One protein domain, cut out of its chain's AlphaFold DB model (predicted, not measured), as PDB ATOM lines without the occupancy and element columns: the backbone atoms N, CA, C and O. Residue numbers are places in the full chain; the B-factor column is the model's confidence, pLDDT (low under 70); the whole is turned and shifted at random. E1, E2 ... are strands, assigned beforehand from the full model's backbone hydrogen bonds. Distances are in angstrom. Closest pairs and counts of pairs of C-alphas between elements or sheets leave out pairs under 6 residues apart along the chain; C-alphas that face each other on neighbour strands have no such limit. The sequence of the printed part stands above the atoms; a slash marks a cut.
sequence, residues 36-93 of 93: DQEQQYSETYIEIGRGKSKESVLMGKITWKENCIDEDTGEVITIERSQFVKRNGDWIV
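Overview. This is residues 36 to 93 of the 93 residues of an uncharacterized protein of Chryseobacterium sp. T16E-39 (UniProt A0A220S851). Three strands make a long, strongly twisted ribbon, bent near one end, a hairpin loop at each end. The printed part, 58 residues, is all strand by class; E1, E2, E3, in chain and sheet order, form a meander, each the antiparallel neighbour of the one before. It is extended: radius of gyration of the C-alphas 16.2 A, spans 52 by 26 by 17 A.

Along the chain. From C-alpha 39 at (28.473, -0.681, 6.522), E1, residues 39 to 48, runs 25.1 A, bending 65 degrees at residue 45. E2, residues 55 to 69, runs 41.1 A, bending 59 degrees at residue 58. E3, residues 76 to 87, runs 33.5 A to C-alpha 87 at (30.924, -11.439, -8.790).

Arrangement. Find N 42 and O 61, 2.9 A, across the hairpin E1 and E2, and N 68 and O 77, 2.8 A, across the hairpin E2 and E3, within hydrogen-bond range.

Size, cuts and confidence. Lys 52 and Thr 73 have the farthest C-alphas, 51.7 A apart. The printed part has no cut; no printed residue is under pLDDT 70.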
ATOM      1  N   ASP A  36      32.948   0.007   8.261       91.75
ATOM      2  CA  ASP A  36      32.786   0.800   9.472       91.75
ATOM      3  C   ASP A  36      31.613   0.264  10.327       91.75
ATOM      4  O   ASP A  36      31.275  -0.922  10.273       91.75
ATOM      5  N   GLN A  37      31.051   1.100  11.207       87.31
ATOM      6  CA  GLN A  37      29.948   0.716  12.098       87.31
ATOM      7  C   GLN A  37      28.576   0.661  11.400       87.31
ATOM      8  O   GLN A  37      27.657   0.017  11.925       87.31
ATOM      9  N   GLU A  38      28.449   1.322  10.249       88.12
ATOM     10  CA  GLU A  38      27.220   1.469   9.468       88.12
ATOM     11  C   GLU A  38      27.183   0.488   8.294       88.12
ATOM     12  O   GLU A  38      26.116  -0.038   7.975       88.12
ATOM     13  N   GLN A  39      28.334   0.200   7.679       93.81
ATOM     14  CA  GLN A  39      28.473  -0.681   6.522       93.81
ATOM     15  C   GLN A  39      29.647  -1.650   6.682       93.81
ATOM     16  O   GLN A  39      30.732  -1.283   7.120       93.81
ATOM     17  N   GLN A  40      29.465  -2.893   6.242       95.12
ATOM     18  CA  GLN A  40      30.517  -3.903   6.181       95.12
ATOM     19  C   GLN A  40      30.568  -4.565   4.809       95.12
ATOM     20  O   GLN A  40      29.537  -4.983   4.276       95.12
ATOM     21  N   TYR A  41      31.775  -4.712   4.265       95.88
ATOM     22  CA  TYR A  41      32.032  -5.488   3.055       95.88
ATOM     23  C   TYR A  41      32.618  -6.856   3.410       95.88
ATOM     24  O   TYR A  41      33.504  -6.971   4.255       95.88
ATOM     25  N   SER A  42      32.142  -7.906   2.745       95.56
ATOM     26  CA  SER A  42      32.636  -9.273   2.922       95.56
ATOM     27  C   SER A  42      32.668 -10.021   1.595       95.56
ATOM     28  O   SER A  42      31.838  -9.781   0.719       95.56
ATOM     29  N   GLU A  43      33.610 -10.952   1.453       96.31
ATOM     30  CA  GLU A  43      33.707 -11.837   0.293       96.31
ATOM     31  C   GLU A  43      33.520 -13.284   0.725       96.31
ATOM     32  O   GLU A  43      34.070 -13.730   1.733       96.31
ATOM     33  N   THR A  44      32.724 -14.027  -0.035       95.62
ATOM     34  CA  THR A  44      32.486 -15.442   0.232       95.62
ATOM     35  C   THR A  44      32.278 -16.213  -1.062       95.62
ATOM     36  O   THR A  44      31.728 -15.691  -2.035       95.62
ATOM     37  N   TYR A  45      32.742 -17.460  -1.084       95.56
ATOM     38  CA  TYR A  45      32.466 -18.369  -2.186       95.56
ATOM     39  C   TYR A  45      31.060 -18.936  -2.026       95.56
ATOM     40  O   TYR A  45      30.740 -19.533  -0.998       95.56
ATOM     41  N   ILE A  46      30.232 -18.775  -3.054       93.81
ATOM     42  CA  ILE A  46      28.907 -19.388  -3.107       93.81
ATOM     43  C   ILE A  46      28.793 -20.291  -4.328       93.81
ATOM     44  O   ILE A  46      29.339 -20.003  -5.392       93.81
ATOM     45  N   GLU A  47      28.040 -21.377  -4.180       94.06
ATOM     46  CA  GLU A  47      27.629 -22.189  -5.318       94.06
ATOM     47  C   GLU A  47      26.388 -21.573  -5.963       94.06
ATOM     48  O   GLU A  47      25.342 -21.442  -5.323       94.06
ATOM     49  N   ILE A  48      26.483 -21.238  -7.245       89.44
ATOM     50  CA  ILE A  48      25.334 -20.836  -8.059       89.44
ATOM     51  C   ILE A  48      25.062 -21.883  -9.138       89.44
ATOM     52  O   ILE A  48      25.953 -22.614  -9.562       89.44
ATOM     53  N   GLY A  49      23.806 -21.976  -9.571       89.69
ATOM     54  CA  GLY A  49      23.355 -22.983 -10.533       89.69
ATOM     55  C   GLY A  49      22.589 -24.138  -9.886       89.69
ATOM     56  O   GLY A  49      22.234 -24.110  -8.707       89.69
ATOM     57  N   ARG A  50      22.252 -25.151 -10.689       90.00
ATOM     58  CA  ARG A  50      21.440 -26.303 -10.265       90.00
ATOM     59  C   ARG A  50      22.067 -27.610 -10.749       90.00
ATOM     60  O   ARG A  50      22.556 -27.696 -11.873       90.00
ATOM     61  N   GLY A  51      22.002 -28.649  -9.916       88.19
ATOM     62  CA  GLY A  51      22.465 -29.995 -10.270       88.19
ATOM     63  C   GLY A  51      23.954 -30.043 -10.628       88.19
ATOM     64  O   GLY A  51      24.789 -29.586  -9.856       88.19
ATOM     65  N   LYS A  52      24.281 -30.604 -11.799       86.44
ATOM     66  CA  LYS A  52      25.665 -30.740 -12.295       86.44
ATOM     67  C   LYS A  52      26.274 -29.430 -12.813       86.44
ATOM     68  O   LYS A  52      27.476 -29.383 -13.028       86.44
ATOM     69  N   SER A  53      25.466 -28.388 -13.006       88.56
ATOM     70  CA  SER A  53      25.909 -27.067 -13.479       88.56
ATOM     71  C   SER A  53      26.172 -26.098 -12.326       88.56
ATOM     72  O   SER A  53      25.998 -24.893 -12.486       88.56
ATOM     73  N   LYS A  54      26.508 -26.617 -11.141       92.81
ATOM     74  CA  LYS A  54      26.931 -25.791 -10.012       92.81
ATOM     75  C   LYS A  54      28.331 -25.255 -10.280       92.81
ATOM     76  O   LYS A  54      29.243 -26.030 -10.557       92.81
ATOM     77  N   GLU A  55      28.486 -23.948 -10.168       93.62
ATOM     78  CA  GLU A  55      29.776 -23.272 -10.226       93.62
ATOM     79  C   GLU A  55      30.028 -22.541  -8.905       93.62
ATOM     80  O   GLU A  55      29.123 -21.918  -8.347       93.62
ATOM     81  N   SER A  56      31.253 -22.649  -8.392       93.88
ATOM     82  CA  SER A  56      31.695 -21.860  -7.243       93.88
ATOM     83  C   SER A  56      32.147 -20.495  -7.745       93.88
ATOM     84  O   SER A  56      33.047 -20.410  -8.583       93.88
ATOM     85  N   VAL A  57      31.510 -19.436  -7.255       95.12
ATOM     86  CA  VAL A  57      31.845 -18.052  -7.598       95.12
ATOM     87  C   VAL A  57      32.176 -17.259  -6.346       95.12
ATOM     88  O   VAL A  57      31.558 -17.445  -5.298       95.12
ATOM     89  N   LEU A  58      33.146 -16.356  -6.462       96.38
ATOM     90  CA  LEU A  58      33.471 -15.411  -5.400       96.38
ATOM     91  C   LEU A  58      32.463 -14.263  -5.449       96.38
ATOM     92  O   LEU A  58      32.374 -13.565  -6.459       96.38
ATOM     93  N   MET A  59      31.710 -14.051  -4.376       96.56
ATOM     94  CA  MET A  59      30.729 -12.974  -4.293       96.56
ATOM     95  C   MET A  59      31.116 -11.973  -3.217       96.56
ATOM     96  O   MET A  59      31.348 -12.349  -2.068       96.56
ATOM     97  N   GLY A  60      31.136 -10.695  -3.591       95.94
ATOM     98  CA  GLY A  60      31.266  -9.581  -2.658       95.94
ATOM     99  C   GLY A  60      29.890  -9.119  -2.202       95.94
ATOM    100  O   GLY A  60      29.016  -8.859  -3.034       95.94
ATOM    101  N   LYS A  61      29.689  -9.015  -0.892       95.31
ATOM    102  CA  LYS A  61      28.436  -8.631  -0.244       95.31
ATOM    103  C   LYS A  61      28.677  -7.435   0.667       95.31
ATOM    104  O   LYS A  61      29.543  -7.495   1.538       95.31
ATOM    105  N   ILE A  62      27.868  -6.393   0.500       96.06
ATOM    106  CA  ILE A  62      27.736  -5.323   1.489       96.06
ATOM    107  C   ILE A  62      26.582  -5.640   2.434       96.06
ATOM    108  O   ILE A  62      25.548  -6.171   2.018       96.06
ATOM    109  N   THR A  63      26.764  -5.306   3.701       95.25
ATOM    110  CA  THR A  63      25.722  -5.304   4.729       95.25
ATOM    111  C   THR A  63      25.718  -3.919   5.352       95.25
ATOM    112  O   THR A  63      26.793  -3.415   5.659       95.25
ATOM    113  N   TRP A  64      24.560  -3.283   5.499       94.75
ATOM    114  CA  TRP A  64      24.471  -1.945   6.082       94.75
ATOM    115  C   TRP A  64      23.235  -1.785   6.958       94.75
ATOM    116  O   TRP A  64      22.262  -2.527   6.816       94.75
ATOM    117  N   LYS A  65      23.279  -0.809   7.860       92.62
ATOM    118  CA  LYS A  65      22.150  -0.429   8.708       92.62
ATOM    119  C   LYS A  65      21.335   0.663   8.028       92.62
ATOM    120  O   LYS A  65      21.861   1.689   7.609       92.62
ATOM    121  N   GLU A  66      20.039   0.433   7.899       92.38
ATOM    122  CA  GLU A  66      19.071   1.402   7.401       92.38
ATOM    123  C   GLU A  66      18.159   1.806   8.557       92.38
ATOM    124  O   GLU A  66      17.461   0.970   9.125       92.38
ATOM    125  N   ASN A  67      18.180   3.085   8.924       91.75
ATOM    126  CA  ASN A  67      17.321   3.614   9.976       91.75
ATOM    127  C   ASN A  67      16.007   4.099   9.361       91.75
ATOM    128  O   ASN A  67      16.002   5.018   8.542       91.75
ATOM    129  N   CYS A  68      14.898   3.500   9.777       89.12
ATOM    130  CA  CYS A  68      13.551   3.933   9.437       89.12
ATOM    131  C   CYS A  68      12.926   4.598  10.662       89.12
ATOM    132  O   CYS A  68      12.949   4.033  11.752       89.12
ATOM    133  N   ILE A  69      12.384   5.800  10.485       91.50
ATOM    134  CA  ILE A  69      11.625   6.485  11.532       91.50
ATOM    135  C   ILE A  69      10.166   6.084  11.349       91.50
ATOM    136  O   ILE A  69       9.625   6.245  10.257       91.50
ATOM    137  N   ASP A  70       9.555   5.541  12.394       87.81
ATOM    138  CA  ASP A  70       8.116   5.308  12.422       87.81
ATOM    139  C   ASP A  70       7.394   6.655  12.581       87.81
ATOM    140  O   ASP A  70       7.629   7.386  13.543       87.81
ATOM    141  N   GLU A  71       6.547   7.008  11.615       85.94
ATOM    142  CA  GLU A  71       5.831   8.288  11.605       85.94
ATOM    143  C   GLU A  71       4.762   8.372  12.707       85.94
ATOM    144  O   GLU A  71       4.446   9.475  13.156       85.94
ATOM    145  N   ASP A  72       4.247   7.231  13.180       85.19
ATOM    146  CA  ASP A  72       3.192   7.189  14.196       85.19
ATOM    147  C   ASP A  72       3.753   7.292  15.625       85.19
ATOM    148  O   ASP A  72       3.131   7.899  16.502       85.19
ATOM    149  N   THR A  73       4.931   6.711  15.878       87.75
ATOM    150  CA  THR A  73       5.543   6.650  17.220       87.75
ATOM    151  C   THR A  73       6.767   7.551  17.385       87.75
ATOM    152  O   THR A  73       7.123   7.910  18.509       87.75
ATOM    153  N   GLY A  74       7.413   7.950  16.285       86.25
ATOM    154  CA  GLY A  74       8.686   8.671  16.286       86.25
ATOM    155  C   GLY A  74       9.896   7.803  16.654       86.25
ATOM    156  O   GLY A  74      10.999   8.335  16.800       86.25
ATOM    157  N   GLU A  75       9.721   6.489  16.824       90.56
ATOM    158  CA  GLU A  75      10.811   5.571  17.149       90.56
ATOM    159  C   GLU A  75      11.692   5.276  15.924       90.56
ATOM    160  O   GLU A  75      11.223   5.207  14.785       90.56
ATOM    161  N   VAL A  76      12.995   5.089  16.159       89.19
ATOM    162  CA  VAL A  76      13.956   4.708  15.115       89.19
ATOM    163  C   VAL A  76      14.116   3.193  15.112       89.19
ATOM    164  O   VAL A  76      14.653   2.611  16.052       89.19
ATOM    165  N   ILE A  77      13.698   2.564  14.018       89.88
ATOM    166  CA  ILE A  77      13.874   1.139  13.760       89.88
ATOM    167  C   ILE A  77      15.090   0.970  12.847       89.88
ATOM    168  O   ILE A  77      15.079   1.401  11.695       89.88
ATOM    169  N   THR A  78      16.143   0.322  13.346       90.44
ATOM    170  CA  THR A  78      17.320  -0.025  12.537       90.44
ATOM    171  C   THR A  78      17.126  -1.386  11.875       90.44
ATOM    172  O   THR A  78      16.982  -2.404  12.551       90.44
ATOM    173  N   ILE A  79      17.160  -1.415  10.545       91.88
ATOM    174  CA  ILE A  79      17.048  -2.620   9.724       91.88
ATOM    175  C   ILE A  79      18.418  -2.942   9.132       91.88
ATOM    176  O   ILE A  79      19.005  -2.132   8.419       91.88
ATOM    177  N   GLU A  80      18.918  -4.151   9.369       93.62
ATOM    178  CA  GLU A  80      20.100  -4.643   8.664       93.62
ATOM    179  C   GLU A  80      19.717  -5.092   7.249       93.62
ATOM    180  O   GLU A  80      18.925  -6.013   7.036       93.62
ATOM    181  N   ARG A  81      20.287  -4.419   6.254       94.38
ATOM    182  CA  ARG A  81      20.130  -4.709   4.831       94.38
ATOM    183  C   ARG A  81      21.395  -5.344   4.294       94.38
ATOM    184  O   ARG A  81      22.480  -5.191   4.849       94.38
ATOM    185  N   SER A  82      21.269  -6.054   3.179       94.00
ATOM    186  CA  SER A  82      22.447  -6.547   2.482       94.00
ATOM    187  C   SER A  82      22.224  -6.739   0.991       94.00
ATOM    188  O   SER A  82      21.103  -6.991   0.551       94.00
ATOM    189  N   GLN A  83      23.306  -6.635   0.221       94.75
ATOM    190  CA  GLN A  83      23.285  -6.738  -1.234       94.75
ATOM    191  C   GLN A  83      24.601  -7.316  -1.753       94.75
ATOM    192  O   GLN A  83      25.681  -6.993  -1.259       94.75
ATOM    193  N   PHE A  84      24.519  -8.159  -2.780       94.56
ATOM    194  CA  PHE A  84      25.696  -8.581  -3.531       94.56
ATOM    195  C   PHE A  84      26.105  -7.496  -4.526       94.56
ATOM    196  O   PHE A  84      25.284  -7.045  -5.321       94.56
ATOM    197  N   VAL A  85      27.375  -7.102  -4.484       95.12
ATOM    198  CA  VAL A  85      27.920  -5.993  -5.279       95.12
ATOM    199  C   VAL A  85      29.032  -6.417  -6.228       95.12
ATOM    200  O   VAL A  85      29.276  -5.725  -7.215       95.12
ATOM    201  N   LYS A  86      29.668  -7.570  -5.978       95.50
ATOM    202  CA  LYS A  86      30.688  -8.142  -6.862       95.50
ATOM    203  C   LYS A  86      30.452  -9.614  -7.159       95.50
ATOM    204  O   LYS A  86      30.024 -10.355  -6.276       95.50
ATOM    205  N   ARG A  87      30.824 -10.036  -8.368       95.50
ATOM    206  CA  ARG A  87      30.924 -11.439  -8.790       95.50
ATOM    207  C   ARG A  87      32.269 -11.657  -9.474       95.50
ATOM    208  O   ARG A  87      32.558 -11.004 -10.466       95.50
ATOM    209  N   ASN A  88      33.082 -12.569  -8.946       94.19
ATOM    210  CA  ASN A  88      34.426 -12.892  -9.440       94.19
ATOM    211  C   ASN A  88      35.333 -11.658  -9.632       94.19
ATOM    212  O   ASN A  88      36.151 -11.620 -10.543       94.19
ATOM    213  N   GLY A  89      35.190 -10.654  -8.761       90.75
ATOM    214  CA  GLY A  89      35.962  -9.406  -8.804       90.75
ATOM    215  C   GLY A  89      35.285  -8.252  -9.552       90.75
ATOM    216  O   GLY A  89      35.620  -7.097  -9.277       90.75
ATOM    217  N   ASP A  90      34.291  -8.534 -10.396       94.50
ATOM    218  CA  ASP A  90      33.594  -7.533 -11.206       94.50
ATOM    219  C   ASP A  90      32.362  -6.961 -10.496       94.50
ATOM    220  O   ASP A  90      31.603  -7.698  -9.860       94.50
ATOM    221  N   TRP A  91      32.141  -5.648 -10.625       91.75
ATOM    222  CA  TRP A  91      30.955  -4.968 -10.095       91.75
ATOM    223  C   TRP A  91      29.692  -5.379 -10.861       91.75
ATOM    224  O   TRP A  91      29.671  -5.345 -12.090       91.75
ATOM    225  N   ILE A  92      28.627  -5.721 -10.133       92.19
ATOM    226  CA  ILE A  92      27.327  -6.125 -10.706       92.19
ATOM    227  C   ILE A  92      26.209  -5.093 -10.462       92.19
ATOM    228  O   ILE A  92      25.034  -5.423 -10.619       92.19
ATOM    229  N   VAL A  93      26.583  -3.868 -10.062       79.50
ATOM    230  CA  VAL A  93      25.687  -2.769  -9.643       79.50
ATOM    231  C   VAL A  93      25.626  -1.624 -10.656       79.50
ATOM    232  O   VAL A  93      26.680  -1.198 -11.198       79.50
TER     233      VAL A  93